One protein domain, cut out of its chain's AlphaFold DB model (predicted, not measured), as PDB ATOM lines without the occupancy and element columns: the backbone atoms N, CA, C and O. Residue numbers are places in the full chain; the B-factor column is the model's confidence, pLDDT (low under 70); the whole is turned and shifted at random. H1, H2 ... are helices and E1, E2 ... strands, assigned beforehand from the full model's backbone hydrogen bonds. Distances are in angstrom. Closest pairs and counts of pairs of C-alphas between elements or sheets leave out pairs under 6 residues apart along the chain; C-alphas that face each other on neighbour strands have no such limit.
ATOM      1  N   ALA A   2      39.564 -44.700 -11.964       57.75
ATOM      2  CA  ALA A   2      39.126 -43.317 -11.702       57.75
ATOM      3  C   ALA A   2      37.900 -42.883 -12.541       57.75
ATOM      4  O   ALA A   2      36.876 -42.539 -11.972       57.75
ATOM      5  N   ASN A   3      37.936 -43.069 -13.868       55.94
ATOM      6  CA  ASN A   3      36.816 -42.708 -14.759       55.94
ATOM      7  C   ASN A   3      35.489 -43.434 -14.470       55.94
ATOM      8  O   ASN A   3      34.430 -42.924 -14.825       55.94
ATOM      9  N   LEU A   4      35.535 -44.634 -13.875       57.53
ATOM     10  CA  LEU A   4      34.314 -45.353 -13.494       57.53
ATOM     11  C   LEU A   4      33.647 -44.657 -12.301       57.53
ATOM     12  O   LEU A   4      32.449 -44.415 -12.359       57.53
ATOM     13  N   ARG A   5      34.439 -44.216 -11.311       82.56
ATOM     14  CA  ARG A   5      33.951 -43.461 -10.146       82.56
ATOM     15  C   ARG A   5      33.372 -42.103 -10.535       82.56
ATOM     16  O   ARG A   5      32.342 -41.713 -10.001       82.56
ATOM     17  N   THR A   6      33.994 -41.418 -11.496       86.44
ATOM     18  CA  THR A   6      33.480 -40.150 -12.042       86.44
ATOM     19  C   THR A   6      32.097 -40.330 -12.667       86.44
ATOM     20  O   THR A   6      31.175 -39.587 -12.349       86.44
ATOM     21  N   MET A   7      31.909 -41.348 -13.514       91.81
ATOM     22  CA  MET A   7      30.600 -41.607 -14.126       91.81
ATOM     23  C   MET A   7      29.542 -42.055 -13.113       91.81
ATOM     24  O   MET A   7      28.381 -41.684 -13.252       91.81
ATOM     25  N   GLU A   8      29.927 -42.844 -12.108       91.81
ATOM     26  CA  GLU A   8      29.037 -43.235 -11.010       91.81
ATOM     27  C   GLU A   8      28.562 -42.009 -10.218       91.81
ATOM     28  O   GLU A   8      27.364 -41.875  -9.971       91.81
ATOM     29  N   LYS A   9      29.475 -41.081  -9.893       91.94
ATOM     30  CA  LYS A   9      29.145 -39.816  -9.223       91.94
ATOM     31  C   LYS A   9      28.191 -38.964 -10.071       91.94
ATOM     32  O   LYS A   9      27.181 -38.502  -9.553       91.94
ATOM     33  N   ILE A  10      28.471 -38.798 -11.368       95.00
ATOM     34  CA  ILE A  10      27.626 -38.006 -12.282       95.00
ATOM     35  C   ILE A  10      26.207 -38.566 -12.352       95.00
ATOM     36  O   ILE A  10      25.250 -37.809 -12.226       95.00
ATOM     37  N   ARG A  11      26.059 -39.887 -12.492       94.50
ATOM     38  CA  ARG A  11      24.735 -40.525 -12.511       94.50
ATOM     39  C   ARG A  11      23.985 -40.330 -11.203       94.50
ATOM     40  O   ARG A  11      22.823 -39.966 -11.238       94.50
ATOM     41  N   LEU A  12      24.660 -40.491 -10.064       93.25
ATOM     42  CA  LEU A  12      24.045 -40.261  -8.756       93.25
ATOM     43  C   LEU A  12      23.496 -38.831  -8.621       93.25
ATOM     44  O   LEU A  12      22.419 -38.633  -8.064       93.25
ATOM     45  N   ILE A  13      24.238 -37.840  -9.128       94.56
ATOM     46  CA  ILE A  13      23.799 -36.442  -9.149       94.56
ATOM     47  C   ILE A  13      22.570 -36.291 -10.051       94.56
ATOM     48  O   ILE A  13      21.562 -35.751  -9.602       94.56
ATOM     49  N   LEU A  14      22.641 -36.772 -11.295       94.56
ATOM     50  CA  LEU A  14      21.561 -36.621 -12.272       94.56
ATOM     51  C   LEU A  14      20.281 -37.334 -11.840       94.56
ATOM     52  O   LEU A  14      19.226 -36.714 -11.893       94.56
ATOM     53  N   ASP A  15      20.372 -38.556 -11.314       93.62
ATOM     54  CA  ASP A  15      19.227 -39.296 -10.774       93.62
ATOM     55  C   ASP A  15      18.536 -38.490  -9.659       93.62
ATOM     56  O   ASP A  15      17.320 -38.299  -9.661       93.62
ATOM     57  N   GLY A  16      19.320 -37.933  -8.726       91.44
ATOM     58  CA  GLY A  16      18.789 -37.116  -7.636       91.44
ATOM     59  C   GLY A  16      18.092 -35.845  -8.128       91.44
ATOM     60  O   GLY A  16      17.012 -35.505  -7.637       91.44
ATOM     61  N   VAL A  17      18.692 -35.149  -9.094       91.25
ATOM     62  CA  VAL A  17      18.146 -33.898  -9.640       91.25
ATOM     63  C   VAL A  17      16.933 -34.152 -10.538       91.25
ATOM     64  O   VAL A  17      15.984 -33.368 -10.506       91.25
ATOM     65  N   HIS A  18      16.918 -35.257 -11.284       89.62
ATOM     66  CA  HIS A  18      15.783 -35.690 -12.097       89.62
ATOM     67  C   HIS A  18      14.538 -35.952 -11.231       89.62
ATOM     68  O   HIS A  18      13.429 -35.566 -11.594       89.62
ATOM     69  N   ASP A  19      14.727 -36.490 -10.025       89.31
ATOM     70  CA  ASP A  19      13.669 -36.646  -9.016       89.31
ATOM     71  C   ASP A  19      13.231 -35.312  -8.365       89.31
ATOM     72  O   ASP A  19      12.369 -35.277  -7.482       89.31
ATOM     73  N   GLY A  20      13.812 -34.189  -8.796       85.31
ATOM     74  CA  GLY A  20      13.520 -32.847  -8.304       85.31
ATOM     75  C   GLY A  20      14.240 -32.482  -7.004       85.31
ATOM     76  O   GLY A  20      13.854 -31.502  -6.361       85.31
ATOM     77  N   ASN A  21      15.259 -33.246  -6.596       87.25
ATOM     78  CA  ASN A  21      16.027 -32.963  -5.384       87.25
ATOM     79  C   ASN A  21      17.149 -31.945  -5.635       87.25
ATOM     80  O   ASN A  21      17.627 -31.766  -6.755       87.25
ATOM     81  N   ILE A  22      17.598 -31.305  -4.553       89.94
ATOM     82  CA  ILE A  22      18.831 -30.512  -4.528       89.94
ATOM     83  C   ILE A  22      19.938 -31.402  -3.965       89.94
ATOM     84  O   ILE A  22      19.823 -31.915  -2.850       89.94
ATOM     85  N   VAL A  23      21.008 -31.573  -4.732       90.88
ATOM     86  CA  VAL A  23      22.193 -32.344  -4.366       90.88
ATOM     87  C   VAL A  23      23.274 -31.386  -3.874       90.88
ATOM     88  O   VAL A  23      23.549 -30.367  -4.503       90.88
ATOM     89  N   ILE A  24      23.892 -31.707  -2.736       89.69
ATOM     90  CA  ILE A  24      24.986 -30.926  -2.154       89.69
ATOM     91  C   ILE A  24      26.222 -31.818  -2.085       89.69
ATOM     92  O   ILE A  24      26.183 -32.892  -1.485       89.69
ATOM     93  N   LEU A  25      27.313 -31.367  -2.698       88.25
ATOM     94  CA  LEU A  25      28.598 -32.053  -2.718       88.25
ATOM     95  C   LEU A  25      29.565 -31.374  -1.766       88.25
ATOM     96  O   LEU A  25      29.778 -30.158  -1.828       88.25
ATOM     97  N   GLU A  26      30.168 -32.180  -0.895       80.94
ATOM     98  CA  GLU A  26      31.020 -31.631   0.142       80.94
ATOM     99  C   GLU A  26      32.415 -31.228  -0.343       80.94
ATOM    100  O   GLU A  26      32.933 -30.223   0.130       80.94
ATOM    101  N   GLU A  27      32.980 -31.972  -1.286       78.50
ATOM    102  CA  GLU A  27      34.317 -31.735  -1.859       78.50
ATOM    103  C   GLU A  27      34.243 -31.030  -3.229       78.50
ATOM    104  O   GLU A  27      35.216 -30.976  -3.973       78.50
ATOM    105  N   GLY A  28      33.078 -30.475  -3.574       81.81
ATOM    106  CA  GLY A  28      32.813 -29.880  -4.882       81.81
ATOM    107  C   GLY A  28      32.972 -30.851  -6.060       81.81
ATOM    108  O   GLY A  28      33.029 -32.071  -5.886       81.81
ATOM    109  N   LEU A  29      32.990 -30.299  -7.274       86.88
ATOM    110  CA  LEU A  29      33.377 -31.011  -8.495       86.88
ATOM    111  C   LEU A  29      34.727 -30.487  -8.972       86.88
ATOM    112  O   LEU A  29      34.976 -29.278  -8.949       86.88
ATOM    113  N   ASP A  30      35.591 -31.389  -9.426       87.94
ATOM    114  CA  ASP A  30      36.751 -30.970 -10.204       87.94
ATOM    115  C   ASP A  30      36.328 -30.548 -11.631       87.94
ATOM    116  O   ASP A  30      35.232 -30.890 -12.084       87.94
ATOM    117  N   PRO A  31      37.168 -29.798 -12.369       89.00
ATOM    118  CA  PRO A  31      36.791 -29.284 -13.687       89.00
ATOM    119  C   PRO A  31      36.430 -30.361 -14.724       89.00
ATOM    120  O   PRO A  31      35.605 -30.102 -15.606       89.00
ATOM    121  N   ASP A  32      37.026 -31.555 -14.644       90.75
ATOM    122  CA  ASP A  32      36.721 -32.655 -15.563       90.75
ATOM    123  C   ASP A  32      35.369 -33.294 -15.208       90.75
ATOM    124  O   ASP A  32      34.593 -33.649 -16.103       90.75
ATOM    125  N   GLU A  33      35.063 -33.414 -13.912       92.12
ATOM    126  CA  GLU A  33      33.751 -33.841 -13.414       92.12
ATOM    127  C   GLU A  33      32.646 -32.854 -13.802       92.12
ATOM    128  O   GLU A  33      31.612 -33.275 -14.321       92.12
ATOM    129  N   GLU A  34      32.868 -31.553 -13.604       91.75
ATOM    130  CA  GLU A  34      31.913 -30.496 -13.952       91.75
ATOM    131  C   GLU A  34      31.637 -30.466 -15.460       91.75
ATOM    132  O   GLU A  34      30.481 -30.517 -15.887       91.75
ATOM    133  N   SER A  35      32.690 -30.491 -16.282       93.75
ATOM    134  CA  SER A  35      32.559 -30.514 -17.746       93.75
ATOM    135  C   SER A  35      31.744 -31.714 -18.222       93.75
ATOM    136  O   SER A  35      30.898 -31.599 -19.111       93.75
ATOM    137  N   ARG A  36      31.976 -32.878 -17.613       95.12
ATOM    138  CA  ARG A  36      31.273 -34.105 -17.975       95.12
ATOM    139  C   ARG A  36      29.837 -34.126 -17.467       95.12
ATOM    140  O   ARG A  36      28.965 -34.633 -18.164       95.12
ATOM    141  N   LEU A  37      29.573 -33.577 -16.285       95.06
ATOM    142  CA  LEU A  37      28.215 -33.408 -15.782       95.06
ATOM    143  C   LEU A  37      27.396 -32.534 -16.741       95.06
ATOM    144  O   LEU A  37      26.280 -32.909 -17.097       95.06
ATOM    145  N   ILE A  38      27.972 -31.427 -17.223       94.50
ATOM    146  CA  ILE A  38      27.342 -30.563 -18.232       94.50
ATOM    147  C   ILE A  38      27.073 -31.349 -19.522       94.50
ATOM    148  O   ILE A  38      25.948 -31.342 -20.019       94.50
ATOM    149  N   GLU A  39      28.072 -32.067 -20.044       95.50
ATOM    150  CA  GLU A  39      27.945 -32.863 -21.271       95.50
ATOM    151  C   GLU A  39      26.813 -33.898 -21.181       95.50
ATOM    152  O   GLU A  39      25.959 -33.970 -22.068       95.50
ATOM    153  N   VAL A  40      26.781 -34.683 -20.102       95.00
ATOM    154  CA  VAL A  40      25.763 -35.723 -19.913       95.00
ATOM    155  C   VAL A  40      24.387 -35.090 -19.728       95.00
ATOM    156  O   VAL A  40      23.439 -35.521 -20.382       95.00
ATOM    157  N   THR A  41      24.287 -34.006 -18.952       94.50
ATOM    158  CA  THR A  41      23.031 -33.254 -18.799       94.50
ATOM    159  C   THR A  41      22.481 -32.832 -20.155       94.50
ATOM    160  O   THR A  41      21.308 -33.059 -20.431       94.50
ATOM    161  N   MET A  42      23.313 -32.270 -21.040       93.06
ATOM    162  CA  MET A  42      22.870 -31.843 -22.372       93.06
ATOM    163  C   MET A  42      22.258 -32.982 -23.194       93.06
ATOM    164  O   MET A  42      21.363 -32.732 -24.000       93.06
ATOM    165  N   SER A  43      22.725 -34.218 -22.999       93.12
ATOM    166  CA  SER A  43      22.172 -35.400 -23.667       93.12
ATOM    167  C   SER A  43      20.874 -35.923 -23.041       93.12
ATOM    168  O   SER A  43      20.130 -36.637 -23.711       93.12
ATOM    169  N   GLU A  44      20.595 -35.557 -21.789       89.88
ATOM    170  CA  GLU A  44      19.427 -36.006 -21.024       89.88
ATOM    171  C   GLU A  44      18.296 -34.968 -20.963       89.88
ATOM    172  O   GLU A  44      17.174 -35.320 -20.606       89.88
ATOM    173  N   ILE A  45      18.546 -33.702 -21.331       89.62
ATOM    174  CA  ILE A  45      17.512 -32.655 -21.333       89.62
ATOM    175  C   ILE A  45      16.318 -33.073 -22.200       89.62
ATOM    176  O   ILE A  45      16.422 -33.266 -23.413       89.62
ATOM    177  N   ASN A  46      15.151 -33.100 -21.564       85.69
ATOM    178  CA  ASN A  46      13.844 -33.234 -22.184       85.69
ATOM    179  C   ASN A  46      12.972 -32.059 -21.703       85.69
ATOM    180  O   ASN A  46      12.634 -32.021 -20.524       85.69
ATOM    181  N   PRO A  47      12.561 -31.110 -22.567       77.62
ATOM    182  CA  PRO A  47      11.810 -29.919 -22.152       77.62
ATOM    183  C   PRO A  47      10.526 -30.190 -21.352       77.62
ATOM    184  O   PRO A  47      10.058 -29.295 -20.651       77.62
ATOM    185  N   GLU A  48       9.950 -31.389 -21.467       79.75
ATOM    186  CA  GLU A  48       8.736 -31.786 -20.747       79.75
ATOM    187  C   GLU A  48       9.028 -32.416 -19.375       79.75
ATOM    188  O   GLU A  48       8.275 -32.193 -18.429       79.75
ATOM    189  N   GLU A  49      10.120 -33.176 -19.252       81.50
ATOM    190  CA  GLU A  49      10.415 -34.007 -18.072       81.50
ATOM    191  C   GLU A  49      11.617 -33.491 -17.266       81.50
ATOM    192  O   GLU A  49      11.590 -33.494 -16.037       81.50
ATOM    193  N   PHE A  50      12.650 -32.984 -17.943       86.62
ATOM    194  CA  PHE A  50      13.904 -32.543 -17.343       86.62
ATOM    195  C   PHE A  50      14.537 -31.380 -18.122       86.62
ATOM    196  O   PHE A  50      15.140 -31.549 -19.180       86.62
ATOM    197  N   THR A  51      14.440 -30.167 -17.579       86.88
ATOM    198  CA  THR A  51      14.921 -28.943 -18.246       86.88
ATOM    199  C   THR A  51      16.435 -28.732 -18.157       86.88
ATOM    200  O   THR A  51      16.950 -27.817 -18.794       86.88
ATOM    201  N   GLY A  52      17.138 -29.542 -17.364       90.69
ATOM    202  CA  GLY A  52      18.571 -29.424 -17.097       90.69
ATOM    203  C   GLY A  52      18.878 -29.133 -15.628       90.69
ATOM    204  O   GLY A  52      17.997 -29.214 -14.766       90.69
ATOM    205  N   ILE A  53      20.131 -28.773 -15.358       92.62
ATOM    206  CA  ILE A  53      20.652 -28.506 -14.013       92.62
ATOM    207  C   ILE A  53      21.164 -27.072 -13.878       92.62
ATOM    208  O   ILE A  53      21.608 -26.473 -14.853       92.62
ATOM    209  N   GLU A  54      21.152 -26.572 -12.651       90.31
ATOM    210  CA  GLU A  54      21.856 -25.374 -12.200       90.31
ATOM    211  C   GLU A  54      22.965 -25.824 -11.238       90.31
ATOM    212  O   GLU A  54      22.720 -26.684 -10.385       90.31
ATOM    213  N   ILE A  55      24.172 -25.267 -11.375       89.69
ATOM    214  CA  ILE A  55      25.337 -25.599 -10.545       89.69
ATOM    215  C   ILE A  55      25.874 -24.312  -9.922       89.69
ATOM    216  O   ILE A  55      26.217 -23.375 -10.634       89.69
ATOM    217  N   GLU A  56      26.022 -24.300  -8.601       85.69
ATOM    218  CA  GLU A  56      26.613 -23.190  -7.850       85.69
ATOM    219  C   GLU A  56      27.702 -23.713  -6.914       85.69
ATOM    220  O   GLU A  56      27.482 -24.659  -6.157       85.69
ATOM    221  N   THR A  57      28.889 -23.103  -6.942       81.69
ATOM    222  CA  THR A  57      30.021 -23.516  -6.100       81.69
ATOM    223  C   THR A  57      30.445 -22.392  -5.170       81.69
ATOM    224  O   THR A  57      30.843 -21.313  -5.605       81.69
ATOM    225  N   TYR A  58      30.433 -22.679  -3.871       80.50
ATOM    226  CA  TYR A  58      30.775 -21.736  -2.817       80.50
ATOM    227  C   TYR A  58      32.097 -22.119  -2.142       80.50
ATOM    228  O   TYR A  58      32.294 -23.284  -1.783       80.50
ATOM    229  N   PRO A  59      33.008 -21.160  -1.911       74.62
ATOM    230  CA  PRO A  59      34.165 -21.402  -1.064       74.62
ATOM    231  C   PRO A  59      33.695 -21.577   0.384       74.62
ATOM    232  O   PRO A  59      32.954 -20.744   0.908       74.62
ATOM    233  N   ARG A  60      34.137 -22.637   1.059       63.25
ATOM    234  CA  ARG A  60      33.925 -22.769   2.502       63.25
ATOM    235  C   ARG A  60      34.927 -21.874   3.237       63.25
ATOM    236  O   ARG A  60      36.107 -21.855   2.874       63.25
ATOM    237  N   PRO A  61      34.509 -21.145   4.284       52.81
ATOM    238  CA  PRO A  61      35.457 -20.475   5.156       52.81
ATOM    239  C   PRO A  61      36.281 -21.545   5.879       52.81
ATOM    240  O   PRO A  61      35.750 -22.338   6.655       52.81
ATOM    241  N   SER A  62      37.583 -21.594   5.597       50.81
ATOM    242  CA  SER A  62      38.526 -22.406   6.363       50.81
ATOM    243  C   SER A  62      38.385 -22.029   7.837       50.81
ATOM    244  O   SER A  62      38.560 -20.863   8.185       50.81
ATOM    245  N   SER A  63      38.083 -22.986   8.712       46.66
ATOM    246  CA  SER A  63      38.028 -22.763  10.169       46.66
ATOM    247  C   SER A  63      39.418 -22.594  10.802       46.66
ATOM    248  O   SER A  63      39.587 -22.848  11.989       46.66
ATOM    249  N   ASP A  64      40.416 -22.196  10.012       46.25
ATOM    250  CA  ASP A  64      41.789 -22.027  10.460       46.25
ATOM    251  C   ASP A  64      42.046 -20.540  10.727       46.25
ATOM    252  O   ASP A  64      42.002 -19.707   9.818       46.25
ATOM    253  N   ASP A  65      42.330 -20.231  11.993       43.22
ATOM    254  CA  ASP A  65      42.768 -18.950  12.566       43.22
ATOM    255  C   ASP A  65      44.132 -18.467  12.000       43.22
ATOM    256  O   ASP A  65      45.035 -18.033  12.718       43.22
ATOM    257  N   GLY A  66      44.332 -18.545  10.686       44.56
ATOM    258  CA  GLY A  66      45.566 -18.195   9.991       44.56
ATOM    259  C   GLY A  66      45.371 -16.964   9.121       44.56
ATOM    260  O   GLY A  66      45.032 -17.079   7.948       44.56
ATOM    261  N   GLY A  67      45.588 -15.781   9.702       51.00
ATOM    262  CA  GLY A  67      45.367 -14.483   9.064       51.00
ATOM    263  C   GLY A  67      46.146 -14.224   7.762       51.00
ATOM    264  O   GLY A  67      46.854 -15.070   7.224       51.00
ATOM    265  N   LEU A  68      46.015 -12.981   7.287       59.22
ATOM    266  CA  LEU A  68      46.481 -12.368   6.026       59.22
ATOM    267  C   LEU A  68      47.837 -12.843   5.445       59.22
ATOM    268  O   LEU A  68      48.071 -12.703   4.246       59.22
ATOM    269  N   PHE A  69      48.709 -13.430   6.263       56.06
ATOM    270  CA  PHE A  69      49.968 -14.064   5.873       56.06
ATOM    271  C   PHE A  69      49.797 -15.302   4.977       56.06
ATOM    272  O   PHE A  69      50.599 -15.497   4.065       56.06
ATOM    273  N   ASN A  70      48.743 -16.106   5.170       56.38
ATOM    274  CA  ASN A  70      48.527 -17.322   4.371       56.38
ATOM    275  C   ASN A  70      48.099 -16.997   2.924       56.38
ATOM    276  O   ASN A  70      48.438 -17.716   1.989       56.38
ATOM    277  N   ARG A  71      47.431 -15.850   2.728       58.94
ATOM    278  CA  ARG A  71      46.945 -15.368   1.422       58.94
ATOM    279  C   ARG A  71      48.049 -14.776   0.537       58.94
ATOM    280  O   ARG A  71      47.911 -14.768  -0.680       58.94
ATOM    281  N   LEU A  72      49.144 -14.292   1.134       59.00
ATOM    282  CA  LEU A  72      50.340 -13.835   0.407       59.00
ATOM    283  C   LEU A  72      51.315 -14.976   0.089       59.00
ATOM    284  O   LEU A  72      52.136 -14.840  -0.814       59.00
ATOM    285  N   MET A  73      51.209 -16.108   0.789       56.84
ATOM    286  CA  MET A  73      52.040 -17.292   0.580       56.84
ATOM    287  C   MET A  73      51.347 -18.317  -0.328       56.84
ATOM    288  O   MET A  73      51.359 -19.499  -0.024       56.84
ATOM    289  N   GLY A  74      50.731 -17.867  -1.428       48.19
ATOM    290  CA  GLY A  74      50.462 -18.653  -2.646       48.19
ATOM    291  C   GLY A  74      49.774 -20.021  -2.527       48.19
ATOM    292  O   GLY A  74      49.744 -20.745  -3.516       48.19
ATOM    293  N   ARG A  75      49.237 -20.403  -1.365       47.66
ATOM    294  CA  ARG A  75      48.425 -21.605  -1.212       47.66
ATOM    295  C   ARG A  75      47.040 -21.255  -1.709       47.66
ATOM    296  O   ARG A  75      46.207 -20.719  -0.983       47.66
ATOM    297  N   GLU A  76      46.895 -21.461  -3.010       47.00
ATOM    298  CA  GLU A  76      45.634 -21.691  -3.696       47.00
ATOM    299  C   GLU A  76      44.706 -22.442  -2.741       47.00
ATOM    300  O   GLU A  76      45.110 -23.456  -2.171       47.00
ATOM    301  N   SER A  77      43.540 -21.860  -2.462       49.31
ATOM    302  CA  SER A  77      42.531 -22.418  -1.566       49.31
ATOM    303  C   SER A  77      42.433 -23.929  -1.775       49.31
ATOM    304  O   SER A  77      42.227 -24.338  -2.919       49.31
ATOM    305  N   ASP A  78      42.612 -24.724  -0.712       52.19
ATOM    306  CA  ASP A  78      42.579 -26.187  -0.803       52.19
ATOM    307  C   ASP A  78      41.372 -26.623  -1.655       52.19
ATOM    308  O   ASP A  78      40.252 -26.160  -1.390       52.19
ATOM    309  N   PRO A  79      41.575 -27.456  -2.695       52.91
ATOM    310  CA  PRO A  79      40.494 -27.896  -3.577       52.91
ATOM    311  C   PRO A  79      39.358 -28.573  -2.796       52.91
ATOM    312  O   PRO A  79      38.204 -28.459  -3.198       52.91
ATOM    313  N   ASP A  80      39.678 -29.142  -1.632       54.25
ATOM    314  CA  ASP A  80      38.768 -29.839  -0.719       54.25
ATOM    315  C   ASP A  80      37.831 -28.900   0.072       54.25
ATOM    316  O   ASP A  80      36.964 -29.355   0.815       54.25
ATOM    317  N   ASN A  81      37.980 -27.576  -0.057       64.19
ATOM    318  CA  ASN A  81      37.239 -26.597   0.742       64.19
ATOM    319  C   ASN A  81      36.154 -25.855  -0.060       64.19
ATOM    320  O   ASN A  81      35.918 -24.658   0.134       64.19
ATOM    321  N   LYS A  82      35.498 -26.547  -0.996       71.19
ATOM    322  CA  LYS A  82      34.416 -26.005  -1.832       71.19
ATOM    323  C   LYS A  82      33.137 -26.799  -1.612       71.19
ATOM    324  O   LYS A  82      33.169 -28.017  -1.559       71.19
ATOM    325  N   LEU A  83      32.009 -26.114  -1.471       82.44
ATOM    326  CA  LEU A  83      30.690 -26.737  -1.406       82.44
ATOM    327  C   LEU A  83      29.971 -26.469  -2.726       82.44
ATOM    328  O   LEU A  83      29.795 -25.308  -3.091       82.44
ATOM    329  N   THR A  84      29.553 -27.522  -3.424       88.12
ATOM    330  CA  THR A  84      28.829 -27.395  -4.697       88.12
ATOM    331  C   THR A  84      27.376 -27.804  -4.506       88.12
ATOM    332  O   THR A  84      27.086 -28.861  -3.951       88.12
ATOM    333  N   VAL A  85      26.462 -26.951  -4.951       90.94
ATOM    334  CA  VAL A  85      25.013 -27.154  -4.923       90.94
ATOM    335  C   VAL A  85      24.540 -27.372  -6.351       90.94
ATOM    336  O   VAL A  85      24.880 -26.595  -7.239       90.94
ATOM    337  N   ILE A  86      23.765 -28.431  -6.570       92.25
ATOM    338  CA  ILE A  86      23.266 -28.824  -7.886       92.25
ATOM    339  C   ILE A  86      21.771 -29.097  -7.769       92.25
ATOM    340  O   ILE A  86      21.343 -29.865  -6.908       92.25
ATOM    341  N   GLY A  87      20.961 -28.482  -8.621       91.69
ATOM    342  CA  GLY A  87      19.514 -28.697  -8.620       91.69
ATOM    343  C   GLY A  87      18.889 -28.499  -9.996       91.69
ATOM    344  O   GLY A  87      19.597 -28.177 -10.949       91.69
ATOM    345  N   PRO A  88      17.573 -28.718 -10.136       90.38
ATOM    346  CA  PRO A  88      16.917 -28.659 -11.434       90.38
ATOM    347  C   PRO A  88      16.775 -27.200 -11.899       90.38
ATOM    348  O   PRO A  88      16.340 -26.331 -11.137       90.38
ATOM    349  N   ALA A  89      17.107 -26.934 -13.166       82.75
ATOM    350  CA  ALA A  89      17.206 -25.579 -13.730       82.75
ATOM    351  C   ALA A  89      15.884 -24.780 -13.705       82.75
ATOM    352  O   ALA A  89      15.877 -23.558 -13.790       82.75
TER     353      ALA A  89
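Overview. This is residues 2 to 89 of the 109 residues of the protein "DUF2073 domain-containing protein" of Halobacteriales archaeon QS_5_70_17 (UniProt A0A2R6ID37). A small antiparallel sheet of three strands has two helices, H1 and H2, over one face; the two cross steeply near their middles, and no named helix covers the other face. From the sheet's end at E2 and E3 a long arm of the chain sticks out, with residues 63 to 76 standing free and the short helix H3 in it; this arm adds to the longest axis. The printed part has 88 residues with three named helices and three named strands, in the order H1 E1 H2 E2 H3 E3, and the sheet's order is E1 E3 E2. The class is mixed, helices and strands. The whole is loose, with a radius of gyration of the C-alphas of 15.7 A and spans of 52 by 25 by 16 A.

Arrangement. H1, residues 2 to 18, is on the sheet made of E1, residues 23 to 25, E3, residues 82 to 88, and E2, residues 53 to 59. Its height over the sheet is 11.4 A, and it lies over E1 and E3. On the local plane its line and that of E1 stand at 6 degrees, along the strands. Its residues 12 to 18 make the pairs of C-alphas within 10 A of the sheet. The closest C-alphas of H1 and E3 are those of Val 17 and Gly 87, 5.5 A apart. E1 is an edge strand and the antiparallel neighbour of E3, at 163 degrees between their directions; N 23 and O 86, at 2.8 A, and N 84 and O 25, at 3.1 A, are within hydrogen-bond range. H2, residues 31 to 44, touches H1 at a steep tilt of 49 degrees, the same way, with the C-alphas of Ile 10 and Leu 37 closest, 5.8 A apart. H2 is also on the sheet, and the closest C-alphas of H2 and E2 are those of Thr 41 and Ile 53, 7.1 A apart. H1 and H2 on one face of the sheet make two layers, helices over strands. E2 is the other edge strand, antiparallel to the inner strand E3 at 162 degrees; N 54 and O 87, at 2.8 A, and N 83 and O 58, at 2.9 A, are within hydrogen-bond range. E1, H2 and E2 form a split strand-helix-strand unit, two strands running the same way with E3 between them in the sheet, and its crossover is right-handed. H3, residues 69 to 72, is not on the sheet and is apart from H1, E1 and H2. Every O i to N i+4 pair is within hydrogen-bond range in H1 and H2, while H3 is too short for such a pair.

Along the chain. H1 runs 24.6 A from C-alpha 2 at (39.126, -43.317, -11.702) to C-alpha 18 at (15.783, -35.690, -12.097). E1 spans 23 to 25, and H2 covers 31 to 44 over 20.0 A. E2 runs from 53 to 59 over 20.0 A, and H3 is 69 to 72. E3 runs 20.1 A from 82 to C-alpha 88 at (16.917, -28.659, -11.434).

Size, cuts and confidence. The C-alphas of Glu 48 and Phe 69 are the two farthest apart, at 52.2 A. Without residues 63 to 76 the remaining 74 residues span 41 by 25 by 15 A, with a radius of gyration of 12.4 A. The printed part has no cut. The links from H1 to E1 and from E1 to H2 are tight, the other three are short, and there is no long link. The mean pLDDT of the printed part is 78.6, and it is under 70 at residues 2 to 4 and 60 to 81.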